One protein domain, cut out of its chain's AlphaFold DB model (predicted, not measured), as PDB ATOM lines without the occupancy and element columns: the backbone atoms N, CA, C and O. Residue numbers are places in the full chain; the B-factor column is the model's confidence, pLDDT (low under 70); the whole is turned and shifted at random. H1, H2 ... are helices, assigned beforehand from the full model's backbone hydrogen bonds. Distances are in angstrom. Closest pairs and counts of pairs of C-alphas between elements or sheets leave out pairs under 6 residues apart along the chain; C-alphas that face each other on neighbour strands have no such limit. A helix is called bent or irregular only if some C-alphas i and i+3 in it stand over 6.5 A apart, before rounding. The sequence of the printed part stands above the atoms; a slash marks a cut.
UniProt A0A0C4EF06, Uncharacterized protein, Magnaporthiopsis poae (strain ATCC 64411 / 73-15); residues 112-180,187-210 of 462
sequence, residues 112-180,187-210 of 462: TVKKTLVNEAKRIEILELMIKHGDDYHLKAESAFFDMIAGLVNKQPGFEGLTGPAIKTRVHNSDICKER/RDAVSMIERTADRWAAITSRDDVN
ATOM      1  N   THR A 112     131.862 -31.120  -1.213       34.66
ATOM      2  CA  THR A 112     132.178 -32.422  -1.836       34.66
ATOM      3  C   THR A 112     130.915 -33.140  -2.295       34.66
ATOM      4  O   THR A 112     130.891 -33.654  -3.410       34.66
ATOM      5  N   VAL A 113     129.837 -33.068  -1.506       34.94
ATOM      6  CA  VAL A 113     128.514 -33.629  -1.844       34.94
ATOM      7  C   VAL A 113     127.939 -32.999  -3.120       34.94
ATOM      8  O   VAL A 113     127.341 -33.687  -3.944       34.94
ATOM      9  N   LYS A 114     128.162 -31.696  -3.343       37.81
ATOM     10  CA  LYS A 114     127.757 -31.037  -4.599       37.81
ATOM     11  C   LYS A 114     128.592 -31.505  -5.796       37.81
ATOM     12  O   LYS A 114     128.051 -31.643  -6.888       37.81
ATOM     13  N   LYS A 115     129.889 -31.780  -5.608       39.38
ATOM     14  CA  LYS A 115     130.769 -32.280  -6.679       39.38
ATOM     15  C   LYS A 115     130.505 -33.743  -7.054       39.38
ATOM     16  O   LYS A 115     130.675 -34.073  -8.226       39.38
ATOM     17  N   THR A 116     130.058 -34.599  -6.131       46.44
ATOM     18  CA  THR A 116     129.625 -35.967  -6.477       46.44
ATOM     19  C   THR A 116     128.280 -35.961  -7.197       46.44
ATOM     20  O   THR A 116     128.211 -36.476  -8.306       46.44
ATOM     21  N   LEU A 117     127.258 -35.272  -6.672       45.62
ATOM     22  CA  LEU A 117     125.926 -35.216  -7.298       45.62
ATOM     23  C   LEU A 117     125.941 -34.652  -8.733       45.62
ATOM     24  O   LEU A 117     125.218 -35.144  -9.595       45.62
ATOM     25  N   VAL A 118     126.794 -33.663  -9.027       48.38
ATOM     26  CA  VAL A 118     126.958 -33.115 -10.392       48.38
ATOM     27  C   VAL A 118     127.705 -34.080 -11.331       48.38
ATOM     28  O   VAL A 118     127.530 -34.009 -12.544       48.38
ATOM     29  N   ASN A 119     128.511 -35.005 -10.805       71.81
ATOM     30  CA  ASN A 119     129.138 -36.080 -11.585       71.81
ATOM     31  C   ASN A 119     128.160 -37.257 -11.788       71.81
ATOM     32  O   ASN A 119     128.111 -37.856 -12.857       71.81
ATOM     33  N   GLU A 120     127.336 -37.548 -10.780       71.88
ATOM     34  CA  GLU A 120     126.269 -38.552 -10.812       71.88
ATOM     35  C   GLU A 120     125.175 -38.204 -11.829       71.88
ATOM     36  O   GLU A 120     124.883 -39.025 -12.697       71.88
ATOM     37  N   ALA A 121     124.636 -36.979 -11.806       75.00
ATOM     38  CA  ALA A 121     123.653 -36.522 -12.795       75.00
ATOM     39  C   ALA A 121     124.180 -36.674 -14.235       75.00
ATOM     40  O   ALA A 121     123.516 -37.267 -15.082       75.00
ATOM     41  N   LYS A 122     125.435 -36.272 -14.471       79.94
ATOM     42  CA  LYS A 122     126.093 -36.408 -15.777       79.94
ATOM     43  C   LYS A 122     126.314 -37.856 -16.219       79.94
ATOM     44  O   LYS A 122     126.354 -38.131 -17.415       79.94
ATOM     45  N   ARG A 123     126.451 -38.799 -15.280       78.69
ATOM     46  CA  ARG A 123     126.486 -40.240 -15.585       78.69
ATOM     47  C   ARG A 123     125.110 -40.764 -15.993       78.69
ATOM     48  O   ARG A 123     125.059 -41.581 -16.906       78.69
ATOM     49  N   ILE A 124     124.026 -40.284 -15.372       80.38
ATOM     50  CA  ILE A 124     122.650 -40.606 -15.795       80.38
ATOM     51  C   ILE A 124     122.418 -40.093 -17.219       80.38
ATOM     52  O   ILE A 124     122.023 -40.873 -18.073       80.38
ATOM     53  N   GLU A 125     122.743 -38.830 -17.503       84.31
ATOM     54  CA  GLU A 125     122.544 -38.214 -18.826       84.31
ATOM     55  C   GLU A 125     123.297 -38.964 -19.947       84.31
ATOM     56  O   GLU A 125     122.732 -39.206 -21.012       84.31
ATOM     57  N   ILE A 126     124.536 -39.416 -19.697       85.88
ATOM     58  CA  ILE A 126     125.290 -40.277 -20.630       85.88
ATOM     59  C   ILE A 126     124.607 -41.644 -20.812       85.88
ATOM     60  O   ILE A 126     124.438 -42.098 -21.944       85.88
ATOM     61  N   LEU A 127     124.208 -42.297 -19.717       85.00
ATOM     62  CA  LEU A 127     123.550 -43.608 -19.742       85.00
ATOM     63  C   LEU A 127     122.185 -43.570 -20.453       85.00
ATOM     64  O   LEU A 127     121.869 -44.480 -21.216       85.00
ATOM     65  N   GLU A 128     121.382 -42.525 -20.250       85.94
ATOM     66  CA  GLU A 128     120.103 -42.348 -20.948       85.94
ATOM     67  C   GLU A 128     120.303 -42.089 -22.446       85.94
ATOM     68  O   GLU A 128     119.514 -42.570 -23.261       85.94
ATOM     69  N   LEU A 129     121.386 -41.405 -22.830       86.69
ATOM     70  CA  LEU A 129     121.751 -41.212 -24.234       86.69
ATOM     71  C   LEU A 129     122.204 -42.529 -24.885       86.69
ATOM     72  O   LEU A 129     121.806 -42.810 -26.013       86.69
ATOM     73  N   MET A 130     122.944 -43.372 -24.155       85.62
ATOM     74  CA  MET A 130     123.292 -44.733 -24.589       85.62
ATOM     75  C   MET A 130     122.057 -45.630 -24.742       85.62
ATOM     76  O   MET A 130     121.915 -46.276 -25.772       85.62
ATOM     77  N   ILE A 131     121.128 -45.624 -23.777       83.44
ATOM     78  CA  ILE A 131     119.857 -46.369 -23.865       83.44
ATOM     79  C   ILE A 131     119.026 -45.913 -25.068       83.44
ATOM     80  O   ILE A 131     118.495 -46.743 -25.798       83.44
ATOM     81  N   LYS A 132     118.921 -44.598 -25.293       85.44
ATOM     82  CA  LYS A 132     118.152 -44.023 -26.407       85.44
ATOM     83  C   LYS A 132     118.677 -44.462 -27.780       85.44
ATOM     84  O   LYS A 132     117.894 -44.553 -28.718       85.44
ATOM     85  N   HIS A 133     119.978 -44.712 -27.878       85.19
ATOM     86  CA  HIS A 133     120.656 -45.217 -29.071       85.19
ATOM     87  C   HIS A 133     120.958 -46.723 -28.978       85.19
ATOM     88  O   HIS A 133     121.775 -47.237 -29.729       85.19
ATOM     89  N   GLY A 134     120.314 -47.455 -28.063       81.62
ATOM     90  CA  GLY A 134     120.625 -48.860 -27.796       81.62
ATOM     91  C   GLY A 134     120.407 -49.802 -28.981       81.62
ATOM     92  O   GLY A 134     121.095 -50.810 -29.073       81.62
ATOM     93  N   ASP A 135     119.511 -49.457 -29.908       78.38
ATOM     94  CA  ASP A 135     119.314 -50.206 -31.157       78.38
ATOM     95  C   ASP A 135     120.469 -49.993 -32.172       78.38
ATOM     96  O   ASP A 135     120.626 -50.796 -33.088       78.38
ATOM     97  N   ASP A 136     121.304 -48.957 -31.985       81.19
ATOM     98  CA  ASP A 136     122.545 -48.702 -32.741       81.19
ATOM     99  C   ASP A 136     123.777 -49.421 -32.119       81.19
ATOM    100  O   ASP A 136     124.898 -49.297 -32.625       81.19
ATOM    101  N   TYR A 137     123.619 -50.123 -30.986       80.94
ATOM    102  CA  TYR A 137     124.711 -50.845 -30.323       80.94
ATOM    103  C   TYR A 137     124.935 -52.220 -30.955       80.94
ATOM    104  O   TYR A 137     124.000 -53.004 -31.072       80.94
ATOM    105  N   HIS A 138     126.193 -52.538 -31.280       77.94
ATOM    106  CA  HIS A 138     126.624 -53.873 -31.703       77.94
ATOM    107  C   HIS A 138     127.974 -54.224 -31.066       77.94
ATOM    108  O   HIS A 138     128.934 -53.463 -31.226       77.94
ATOM    109  N   LEU A 139     128.115 -55.412 -30.458       75.44
ATOM    110  CA  LEU A 139     129.391 -55.864 -29.860       75.44
ATOM    111  C   LEU A 139     130.593 -55.782 -30.826       75.44
ATOM    112  O   LEU A 139     131.707 -55.467 -30.414       75.44
ATOM    113  N   LYS A 140     130.384 -56.035 -32.126       76.12
ATOM    114  CA  LYS A 140     131.449 -56.000 -33.153       76.12
ATOM    115  C   LYS A 140     131.836 -54.587 -33.616       76.12
ATOM    116  O   LYS A 140     132.856 -54.440 -34.282       76.12
ATOM    117  N   ALA A 141     131.047 -53.566 -33.277       81.00
ATOM    118  CA  ALA A 141     131.267 -52.161 -33.642       81.00
ATOM    119  C   ALA A 141     131.259 -51.231 -32.409       81.00
ATOM    120  O   ALA A 141     131.018 -50.028 -32.515       81.00
ATOM    121  N   GLU A 142     131.534 -51.795 -31.230       81.06
ATOM    122  CA  GLU A 142     131.388 -51.158 -29.920       81.06
ATOM    123  C   GLU A 142     132.114 -49.801 -29.805       81.06
ATOM    124  O   GLU A 142     131.586 -48.849 -29.228       81.06
ATOM    125  N   SER A 143     133.309 -49.678 -30.392       82.94
ATOM    126  CA  SER A 143     134.074 -48.424 -30.430       82.94
ATOM    127  C   SER A 143     133.345 -47.318 -31.197       82.94
ATOM    128  O   SER A 143     133.199 -46.214 -30.676       82.94
ATOM    129  N   ALA A 144     132.824 -47.624 -32.389       85.00
ATOM    130  CA  ALA A 144     132.089 -46.674 -33.221       85.00
ATOM    131  C   ALA A 144     130.796 -46.198 -32.538       85.00
ATOM    132  O   ALA A 144     130.475 -45.010 -32.597       85.00
ATOM    133  N   PHE A 145     130.103 -47.091 -31.819       87.75
ATOM    134  CA  PHE A 145     128.983 -46.710 -30.958       87.75
ATOM    135  C   PHE A 145     129.426 -45.712 -29.876       87.75
ATOM    136  O   PHE A 145     128.850 -44.632 -29.754       87.75
ATOM    137  N   PHE A 146     130.476 -46.019 -29.109       88.06
ATOM    138  CA  PHE A 146     130.921 -45.129 -28.036       88.06
ATOM    139  C   PHE A 146     131.443 -43.775 -28.542       88.06
ATOM    140  O   PHE A 146     131.208 -42.759 -27.883       88.06
ATOM    141  N   ASP A 147     132.090 -43.723 -29.707       87.31
ATOM    142  CA  ASP A 147     132.517 -42.464 -30.328       87.31
ATOM    143  C   ASP A 147     131.335 -41.666 -30.921       87.31
ATOM    144  O   ASP A 147     131.330 -40.435 -30.830       87.31
ATOM    145  N   MET A 148     130.273 -42.324 -31.410       90.00
ATOM    146  CA  MET A 148     128.999 -41.660 -31.730       90.00
ATOM    147  C   MET A 148     128.377 -41.026 -30.478       90.00
ATOM    148  O   MET A 148     128.031 -39.842 -30.496       90.00
ATOM    149  N   ILE A 149     128.268 -41.780 -29.377       88.94
ATOM    150  CA  ILE A 149     127.751 -41.267 -28.100       88.94
ATOM    151  C   ILE A 149     128.612 -40.093 -27.618       88.94
ATOM    152  O   ILE A 149     128.062 -39.065 -27.227       88.94
ATOM    153  N   ALA A 150     129.942 -40.169 -27.726       86.38
ATOM    154  CA  ALA A 150     130.826 -39.043 -27.424       86.38
ATOM    155  C   ALA A 150     130.540 -37.826 -28.324       86.38
ATOM    156  O   ALA A 150     130.415 -36.706 -27.825       86.38
ATOM    157  N   GLY A 151     130.353 -38.020 -29.630       86.00
ATOM    158  CA  GLY A 151     129.974 -36.965 -30.577       86.00
ATOM    159  C   GLY A 151     128.584 -36.349 -30.345       86.00
ATOM    160  O   GLY A 151     128.309 -35.254 -30.843       86.00
ATOM    161  N   LEU A 152     127.704 -37.016 -29.592       86.38
ATOM    162  CA  LEU A 152     126.406 -36.492 -29.147       86.38
ATOM    163  C   LEU A 152     126.504 -35.809 -27.774       86.38
ATOM    164  O   LEU A 152     125.940 -34.733 -27.581       86.38
ATOM    165  N   VAL A 153     127.262 -36.392 -26.847       86.31
ATOM    166  CA  VAL A 153     127.479 -35.892 -25.484       86.31
ATOM    167  C   VAL A 153     128.298 -34.591 -25.485       86.31
ATOM    168  O   VAL A 153     127.883 -33.632 -24.846       86.31
ATOM    169  N   ASN A 154     129.372 -34.480 -26.279       84.56
ATOM    170  CA  ASN A 154     130.164 -33.239 -26.400       84.56
ATOM    171  C   ASN A 154     129.370 -32.035 -26.957       84.56
ATOM    172  O   ASN A 154     129.842 -30.904 -26.870       84.56
ATOM    173  N   LYS A 155     128.179 -32.246 -27.541       84.81
ATOM    174  CA  LYS A 155     127.289 -31.161 -27.997       84.81
ATOM    175  C   LYS A 155     126.443 -30.572 -26.860       84.81
ATOM    176  O   LYS A 155     125.740 -29.588 -27.082       84.81
ATOM    177  N   GLN A 156     126.480 -31.165 -25.666       79.50
ATOM    178  CA  GLN A 156     125.754 -30.690 -24.491       79.50
ATOM    179  C   GLN A 156     126.653 -29.810 -23.602       79.50
ATOM    180  O   GLN A 156     127.838 -30.110 -23.427       79.50
ATOM    181  N   PRO A 157     126.122 -28.723 -23.013       73.44
ATOM    182  CA  PRO A 157     126.923 -27.789 -22.225       73.44
ATOM    183  C   PRO A 157     127.536 -28.462 -20.988       73.44
ATOM    184  O   PRO A 157     126.839 -29.055 -20.164       73.44
ATOM    185  N   GLY A 158     128.858 -28.339 -20.831       73.69
ATOM    186  CA  GLY A 158     129.600 -28.906 -19.703       73.69
ATOM    187  C   GLY A 158     129.982 -30.387 -19.840       73.69
ATOM    188  O   GLY A 158     130.354 -30.996 -18.832       73.69
ATOM    189  N   PHE A 159     129.902 -30.965 -21.040       73.94
ATOM    190  CA  PHE A 159     130.338 -32.334 -21.363       73.94
ATOM    191  C   PHE A 159     131.582 -32.387 -22.274       73.94
ATOM    192  O   PHE A 159     131.840 -33.386 -22.943       73.94
ATOM    193  N   GLU A 160     132.356 -31.307 -22.292       78.25
ATOM    194  CA  GLU A 160     133.510 -31.106 -23.170       78.25
ATOM    195  C   GLU A 160     134.643 -32.128 -22.952       78.25
ATOM    196  O   GLU A 160     134.996 -32.474 -21.821       78.25
ATOM    197  N   GLY A 161     135.262 -32.561 -24.054       75.56
ATOM    198  CA  GLY A 161     136.486 -33.366 -24.055       75.56
ATOM    199  C   GLY A 161     136.287 -34.856 -23.766       75.56
ATOM    200  O   GLY A 161     137.245 -35.535 -23.392       75.56
ATOM    201  N   LEU A 162     135.069 -35.387 -23.912       79.94
ATOM    202  CA  LEU A 162     134.810 -36.818 -23.747       79.94
ATOM    203  C   LEU A 162     135.082 -37.589 -25.044       79.94
ATOM    204  O   LEU A 162     134.680 -37.171 -26.124       79.94
ATOM    205  N   THR A 163     135.742 -38.739 -24.934       83.88
ATOM    206  CA  THR A 163     135.992 -39.686 -26.034       83.88
ATOM    207  C   THR A 163     135.208 -40.976 -25.800       83.88
ATOM    208  O   THR A 163     134.830 -41.253 -24.657       83.88
ATOM    209  N   GLY A 164     134.989 -41.805 -26.827       80.56
ATOM    210  CA  GLY A 164     134.319 -43.096 -26.663       80.56
ATOM    211  C   GLY A 164     134.947 -43.979 -25.572       80.56
ATOM    212  O   GLY A 164     134.229 -44.410 -24.666       80.56
ATOM    213  N   PRO A 165     136.285 -44.157 -25.533       80.88
ATOM    214  CA  PRO A 165     136.964 -44.859 -24.441       80.88
ATOM    215  C   PRO A 165     136.735 -44.241 -23.050       80.88
ATOM    216  O   PRO A 165     136.610 -44.972 -22.062       80.88
ATOM    217  N   ALA A 166     136.633 -42.910 -22.946       76.44
ATOM    218  CA  ALA A 166     136.321 -42.229 -21.687       76.44
ATOM    219  C   ALA A 166     134.853 -42.416 -21.259       76.44
ATOM    220  O   ALA A 166     134.567 -42.411 -20.063       76.44
ATOM    221  N   ILE A 167     133.926 -42.602 -22.202       80.06
ATOM    222  CA  ILE A 167     132.528 -42.944 -21.908       80.06
ATOM    223  C   ILE A 167     132.416 -44.412 -21.491       80.06
ATOM    224  O   ILE A 167     131.908 -44.675 -20.400       80.06
ATOM    225  N   LYS A 168     132.981 -45.348 -22.273       78.50
ATOM    226  CA  LYS A 168     133.010 -46.781 -21.938       78.50
ATOM    227  C   LYS A 168     133.540 -47.006 -20.520       78.50
ATOM    228  O   LYS A 168     132.871 -47.637 -19.709       78.50
ATOM    229  N   THR A 169     134.694 -46.428 -20.182       71.44
ATOM    230  CA  THR A 169     135.292 -46.581 -18.841       71.44
ATOM    231  C   THR A 169     134.462 -45.952 -17.718       71.44
ATOM    232  O   THR A 169     134.326 -46.575 -16.672       71.44
ATOM    233  N   ARG A 170     133.869 -44.762 -17.909       68.75
ATOM    234  CA  ARG A 170     133.047 -44.094 -16.873       68.75
ATOM    235  C   ARG A 170     131.713 -44.783 -16.596       68.75
ATOM    236  O   ARG A 170     131.192 -44.647 -15.488       68.75
ATOM    237  N   VAL A 171     131.141 -45.437 -17.605       64.44
ATOM    238  CA  VAL A 171     129.845 -46.124 -17.509       64.44
ATOM    239  C   VAL A 171     130.022 -47.557 -17.013       64.44
ATOM    240  O   VAL A 171     129.268 -48.003 -16.155       64.44
ATOM    241  N   HIS A 172     131.070 -48.251 -17.455       60.06
ATOM    242  CA  HIS A 172     131.385 -49.628 -17.061       60.06
ATOM    243  C   HIS A 172     132.147 -49.713 -15.712       60.06
ATOM    244  O   HIS A 172     132.987 -50.587 -15.499       60.06
ATOM    245  N   ASN A 173     131.876 -48.784 -14.783       53.19
ATOM    246  CA  ASN A 173     132.502 -48.746 -13.458       53.19
ATOM    247  C   ASN A 173     131.966 -49.897 -12.584       53.19
ATOM    248  O   ASN A 173     130.821 -49.864 -12.127       53.19
ATOM    249  N   SER A 174     132.826 -50.881 -12.283       45.44
ATOM    250  CA  SER A 174     132.470 -52.074 -11.489       45.44
ATOM    251  C   SER A 174     131.912 -51.767 -10.091       45.44
ATOM    252  O   SER A 174     131.278 -52.621  -9.481       45.44
ATOM    253  N   ASP A 175     132.119 -50.547  -9.599       47.56
ATOM    254  CA  ASP A 175     131.737 -50.080  -8.262       47.56
ATOM    255  C   ASP A 175     130.224 -49.842  -8.118       47.56
ATOM    256  O   ASP A 175     129.724 -49.767  -7.003       47.56
ATOM    257  N   ILE A 176     129.487 -49.742  -9.234       50.22
ATOM    258  CA  ILE A 176     128.010 -49.747  -9.248       50.22
ATOM    259  C   ILE A 176     127.479 -51.194  -9.255       50.22
ATOM    260  O   ILE A 176     126.377 -51.466  -8.788       50.22
ATOM    261  N   CYS A 177     128.276 -52.140  -9.765       43.69
ATOM    262  CA  CYS A 177     127.915 -53.555  -9.890       43.69
ATOM    263  C   CYS A 177     128.335 -54.405  -8.674       43.69
ATOM    264  O   CYS A 177     127.978 -55.582  -8.598       43.69
ATOM    265  N   LYS A 178     129.106 -53.842  -7.735       42.41
ATOM    266  CA  LYS A 178     129.586 -54.521  -6.524       42.41
ATOM    267  C   LYS A 178     128.717 -54.158  -5.326       42.41
ATOM    268  O   LYS A 178     128.424 -52.993  -5.102       42.41
ATOM    269  N   GLU A 179     128.328 -55.195  -4.587       43.47
ATOM    270  CA  GLU A 179     127.334 -55.174  -3.507       43.47
ATOM    271  C   GLU A 179     125.983 -54.569  -3.927       43.47
ATOM    272  O   GLU A 179     125.730 -53.372  -3.798       43.47
ATOM    273  N   ARG A 180     125.054 -55.435  -4.373       52.56
ATOM    274  CA  ARG A 180     123.641 -55.073  -4.576       52.56
ATOM    275  C   ARG A 180     123.020 -54.623  -3.244       52.56
ATOM    276  O   ARG A 180     122.449 -55.417  -2.498       52.56
ATOM    277  N   ARG A 187     114.810 -43.865  -3.749       55.94
ATOM    278  CA  ARG A 187     114.505 -42.704  -4.612       55.94
ATOM    279  C   ARG A 187     115.641 -41.668  -4.635       55.94
ATOM    280  O   ARG A 187     115.426 -40.535  -5.052       55.94
ATOM    281  N   ASP A 188     116.828 -42.035  -4.159       62.16
ATOM    282  CA  ASP A 188     118.050 -41.239  -4.257       62.16
ATOM    283  C   ASP A 188     118.679 -41.322  -5.660       62.16
ATOM    284  O   ASP A 188     118.402 -42.241  -6.431       62.16
ATOM    285  N   ALA A 189     119.539 -40.351  -5.990       58.00
ATOM    286  CA  ALA A 189     120.183 -40.248  -7.302       58.00
ATOM    287  C   ALA A 189     121.034 -41.484  -7.648       58.00
ATOM    288  O   ALA A 189     121.033 -41.929  -8.796       58.00
ATOM    289  N   VAL A 190     121.674 -42.107  -6.651       62.78
ATOM    290  CA  VAL A 190     122.442 -43.346  -6.845       62.78
ATOM    291  C   VAL A 190     121.539 -44.475  -7.347       62.78
ATOM    292  O   VAL A 190     121.884 -45.132  -8.321       62.78
ATOM    293  N   SER A 191     120.331 -44.636  -6.799       67.88
ATOM    294  CA  SER A 191     119.363 -45.632  -7.288       67.88
ATOM    295  C   SER A 191     118.592 -45.224  -8.555       67.88
ATOM    296  O   SER A 191     117.762 -45.998  -9.044       67.88
ATOM    297  N   MET A 192     118.874 -44.045  -9.123       68.88
ATOM    298  CA  MET A 192     118.590 -43.735 -10.531       68.88
ATOM    299  C   MET A 192     119.756 -44.149 -11.438       68.88
ATOM    300  O   MET A 192     119.504 -44.656 -12.528       68.88
ATOM    301  N   ILE A 193     121.014 -44.026 -10.993       74.50
ATOM    302  CA  ILE A 193     122.172 -44.596 -11.707       74.50
ATOM    303  C   ILE A 193     122.067 -46.120 -11.762       74.50
ATOM    304  O   ILE A 193     122.132 -46.657 -12.860       74.50
ATOM    305  N   GLU A 194     121.836 -46.801 -10.630       73.69
ATOM    306  CA  GLU A 194     121.658 -48.265 -10.558       73.69
ATOM    307  C   GLU A 194     120.634 -48.737 -11.609       73.69
ATOM    308  O   GLU A 194     120.968 -49.513 -12.499       73.69
ATOM    309  N   ARG A 195     119.422 -48.159 -11.609       72.06
ATOM    310  CA  ARG A 195     118.356 -48.503 -12.570       72.06
ATOM    311  C   ARG A 195     118.631 -48.097 -14.016       72.06
ATOM    312  O   ARG A 195     118.016 -48.641 -14.927       72.06
ATOM    313  N   THR A 196     119.508 -47.133 -14.267       73.88
ATOM    314  CA  THR A 196     119.870 -46.749 -15.642       73.88
ATOM    315  C   THR A 196     121.031 -47.607 -16.156       73.88
ATOM    316  O   THR A 196     121.045 -47.970 -17.325       73.88
ATOM    317  N   ALA A 197     121.926 -48.055 -15.273       75.81
ATOM    318  CA  ALA A 197     122.911 -49.089 -15.570       75.81
ATOM    319  C   ALA A 197     122.246 -50.460 -15.811       75.81
ATOM    320  O   ALA A 197     122.576 -51.101 -16.803       75.81
ATOM    321  N   ASP A 198     121.261 -50.870 -14.996       72.44
ATOM    322  CA  ASP A 198     120.465 -52.091 -15.232       72.44
ATOM    323  C   ASP A 198     119.735 -52.024 -16.597       72.44
ATOM    324  O   ASP A 198     119.772 -52.983 -17.368       72.44
ATOM    325  N   ARG A 199     119.129 -50.874 -16.949       72.94
ATOM    326  CA  ARG A 199     118.493 -50.658 -18.269       72.94
ATOM    327  C   ARG A 199     119.488 -50.743 -19.434       72.94
ATOM    328  O   ARG A 199     119.134 -51.278 -20.478       72.94
ATOM    329  N   TRP A 200     120.720 -50.255 -19.267       81.12
ATOM    330  CA  TRP A 200     121.781 -50.419 -20.269       81.12
ATOM    331  C   TRP A 200     122.274 -51.874 -20.368       81.12
ATOM    332  O   TRP A 200     122.429 -52.399 -21.467       81.12
ATOM    333  N   ALA A 201     122.445 -52.566 -19.239       73.56
ATOM    334  CA  ALA A 201     122.863 -53.969 -19.204       73.56
ATOM    335  C   ALA A 201     121.838 -54.916 -19.864       73.56
ATOM    336  O   ALA A 201     122.216 -55.932 -20.449       73.56
ATOM    337  N   ALA A 202     120.549 -54.567 -19.839       70.75
ATOM    338  CA  ALA A 202     119.498 -55.275 -20.573       70.75
ATOM    339  C   ALA A 202     119.569 -55.082 -22.106       70.75
ATOM    340  O   ALA A 202     118.988 -55.872 -22.847       70.75
ATOM    341  N   ILE A 203     120.281 -54.054 -22.586       71.44
ATOM    342  CA  ILE A 203     120.536 -53.821 -24.015       71.44
ATOM    343  C   ILE A 203     121.781 -54.599 -24.445       71.44
ATOM    344  O   ILE A 203     121.706 -55.365 -25.398       71.44
ATOM    345  N   THR A 204     122.895 -54.497 -23.711       72.25
ATOM    346  CA  THR A 204     124.124 -55.231 -24.072       72.25
ATOM    347  C   THR A 204     123.936 -56.747 -23.997       72.25
ATOM    348  O   THR A 204     124.329 -57.457 -24.917       72.25
ATOM    349  N   SER A 205     123.236 -57.247 -22.970       64.75
ATOM    350  CA  SER A 205     122.976 -58.690 -22.834       64.75
ATOM    351  C   SER A 205     122.031 -59.255 -23.904       64.75
ATOM    352  O   SER A 205     122.048 -60.457 -24.166       64.75
ATOM    353  N   ARG A 206     121.241 -58.407 -24.581       60.94
ATOM    354  CA  ARG A 206     120.409 -58.812 -25.726       60.94
ATOM    355  C   ARG A 206     121.257 -59.215 -26.937       60.94
ATOM    356  O   ARG A 206     120.847 -60.115 -27.665       60.94
ATOM    357  N   ASP A 207     122.418 -58.587 -27.116       54.12
ATOM    358  CA  ASP A 207     123.396 -58.954 -28.143       54.12
ATOM    359  C   ASP A 207     124.321 -60.092 -27.690       54.12
ATOM    360  O   ASP A 207     124.648 -60.950 -28.509       54.12
ATOM    361  N   ASP A 208     124.679 -60.175 -26.400       49.38
ATOM    362  CA  ASP A 208     125.415 -61.336 -25.869       49.38
ATOM    363  C   ASP A 208     124.650 -62.647 -26.144       49.38
ATOM    364  O   ASP A 208     125.246 -63.625 -26.598       49.38
ATOM    365  N   VAL A 209     123.319 -62.650 -25.983       45.91
ATOM    366  CA  VAL A 209     122.435 -63.797 -26.294       45.91
ATOM    367  C   VAL A 209     122.433 -64.175 -27.787       45.91
ATOM    368  O   VAL A 209     122.199 -65.335 -28.115       45.91
ATOM    369  N   ASN A 210     122.776 -63.258 -28.701       44.38
ATOM    370  CA  ASN A 210     123.008 -63.578 -30.120       44.38
ATOM    371  C   ASN A 210     124.401 -64.204 -30.377       44.38
ATOM    372  O   ASN A 210     124.754 -64.463 -31.530       44.38
TER     373      ASN A 210
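What this domain is: This is residues 112 to 180 and 187 to 210 of the 462 residues of an uncharacterized protein of Magnaporthiopsis poae (strain ATCC 64411 / 73-15) (UniProt A0A0C4EF06). Two long helices, H1 and H5, lie side by side and run the same way, while H2 folds back after H1 and packs its last residues, 149 to 153, on residues 126 to 130 of H1. The short H3 packs crosswise on H2 and also meets H1, and the tiny H4 comes after it, near H5. The printed part has 93 residues with five named helices, H1 to H5 in order along the chain, and no named strand; its class is all helix. It is compact, with a radius of gyration of the C-alphas of 13.2 A, and spans 41 by 32 by 19 A.

Where its parts are: Find C-alpha 112 at (132.178, -32.422, -1.836); from there H1 runs through residues 112 to 132, 30.6 A long. Next look at H2, residues 139 to 153, which measures 20.5 A and is irregular: C-alphas 140 and 143 are 8.5 A apart. H3, residues 164 to 171, begins at C-alpha 164, (134.319, -43.096, -26.663). H4 is residues 174 to 177. Beyond the cut, H5 takes residues 190 to 208 and runs 26.4 A to C-alpha 208 at (125.415, -61.336, -25.869).

How they stand to each other: Start with H1 and H5, which touch at a shallow tilt of 30 degrees; their closest C-alphas are those of Ile 124 and Ile 193, 5.7 A apart. H1 touches H2 at a steep tilt of 57 degrees, opposite ways, closest at the C-alphas of Met 130 and Ile 149, 6.7 A. With residues 123 to 127 alone, H1 touches H3, closest at the C-alphas of Arg 123 and Val 171, 7.0 A. H2 and H3 touch and are about perpendicular, at 88 degrees; the C-alphas of Asp 147 and Gly 164, their closest, are 4.1 A apart. H2 and H5 only just touch, with 3 pairs of C-alphas within 8 A. H4 is close to H5 but not clearly touching, with the C-alphas of Ile 176 and Glu 194 closest at 6.7 A; it is apart from H1, H2 and H3. The helix packing is mostly crossed. In H3 every O i to N i+4 pair is within hydrogen-bond range, against 16 of 17 in H1, 9 of 11 in H2 and 11 of 15 in H5; H4 is too short for such a pair.

The domain as a whole: The C-alphas farthest apart are those of Thr 112 and Asn 210, 43.1 A. Residues 181 to 186 are not printed, and C-alphas 180 and 187 are 15.4 A apart across this cut. Of the links printed whole, H3 to H4 is tight, and H1 to H2 and H2 to H3 are short. The mean pLDDT of the printed part is 70.8; look for values under 70 at residues 112 to 118, 170 to 180, 187 to 192 and 205 to 210.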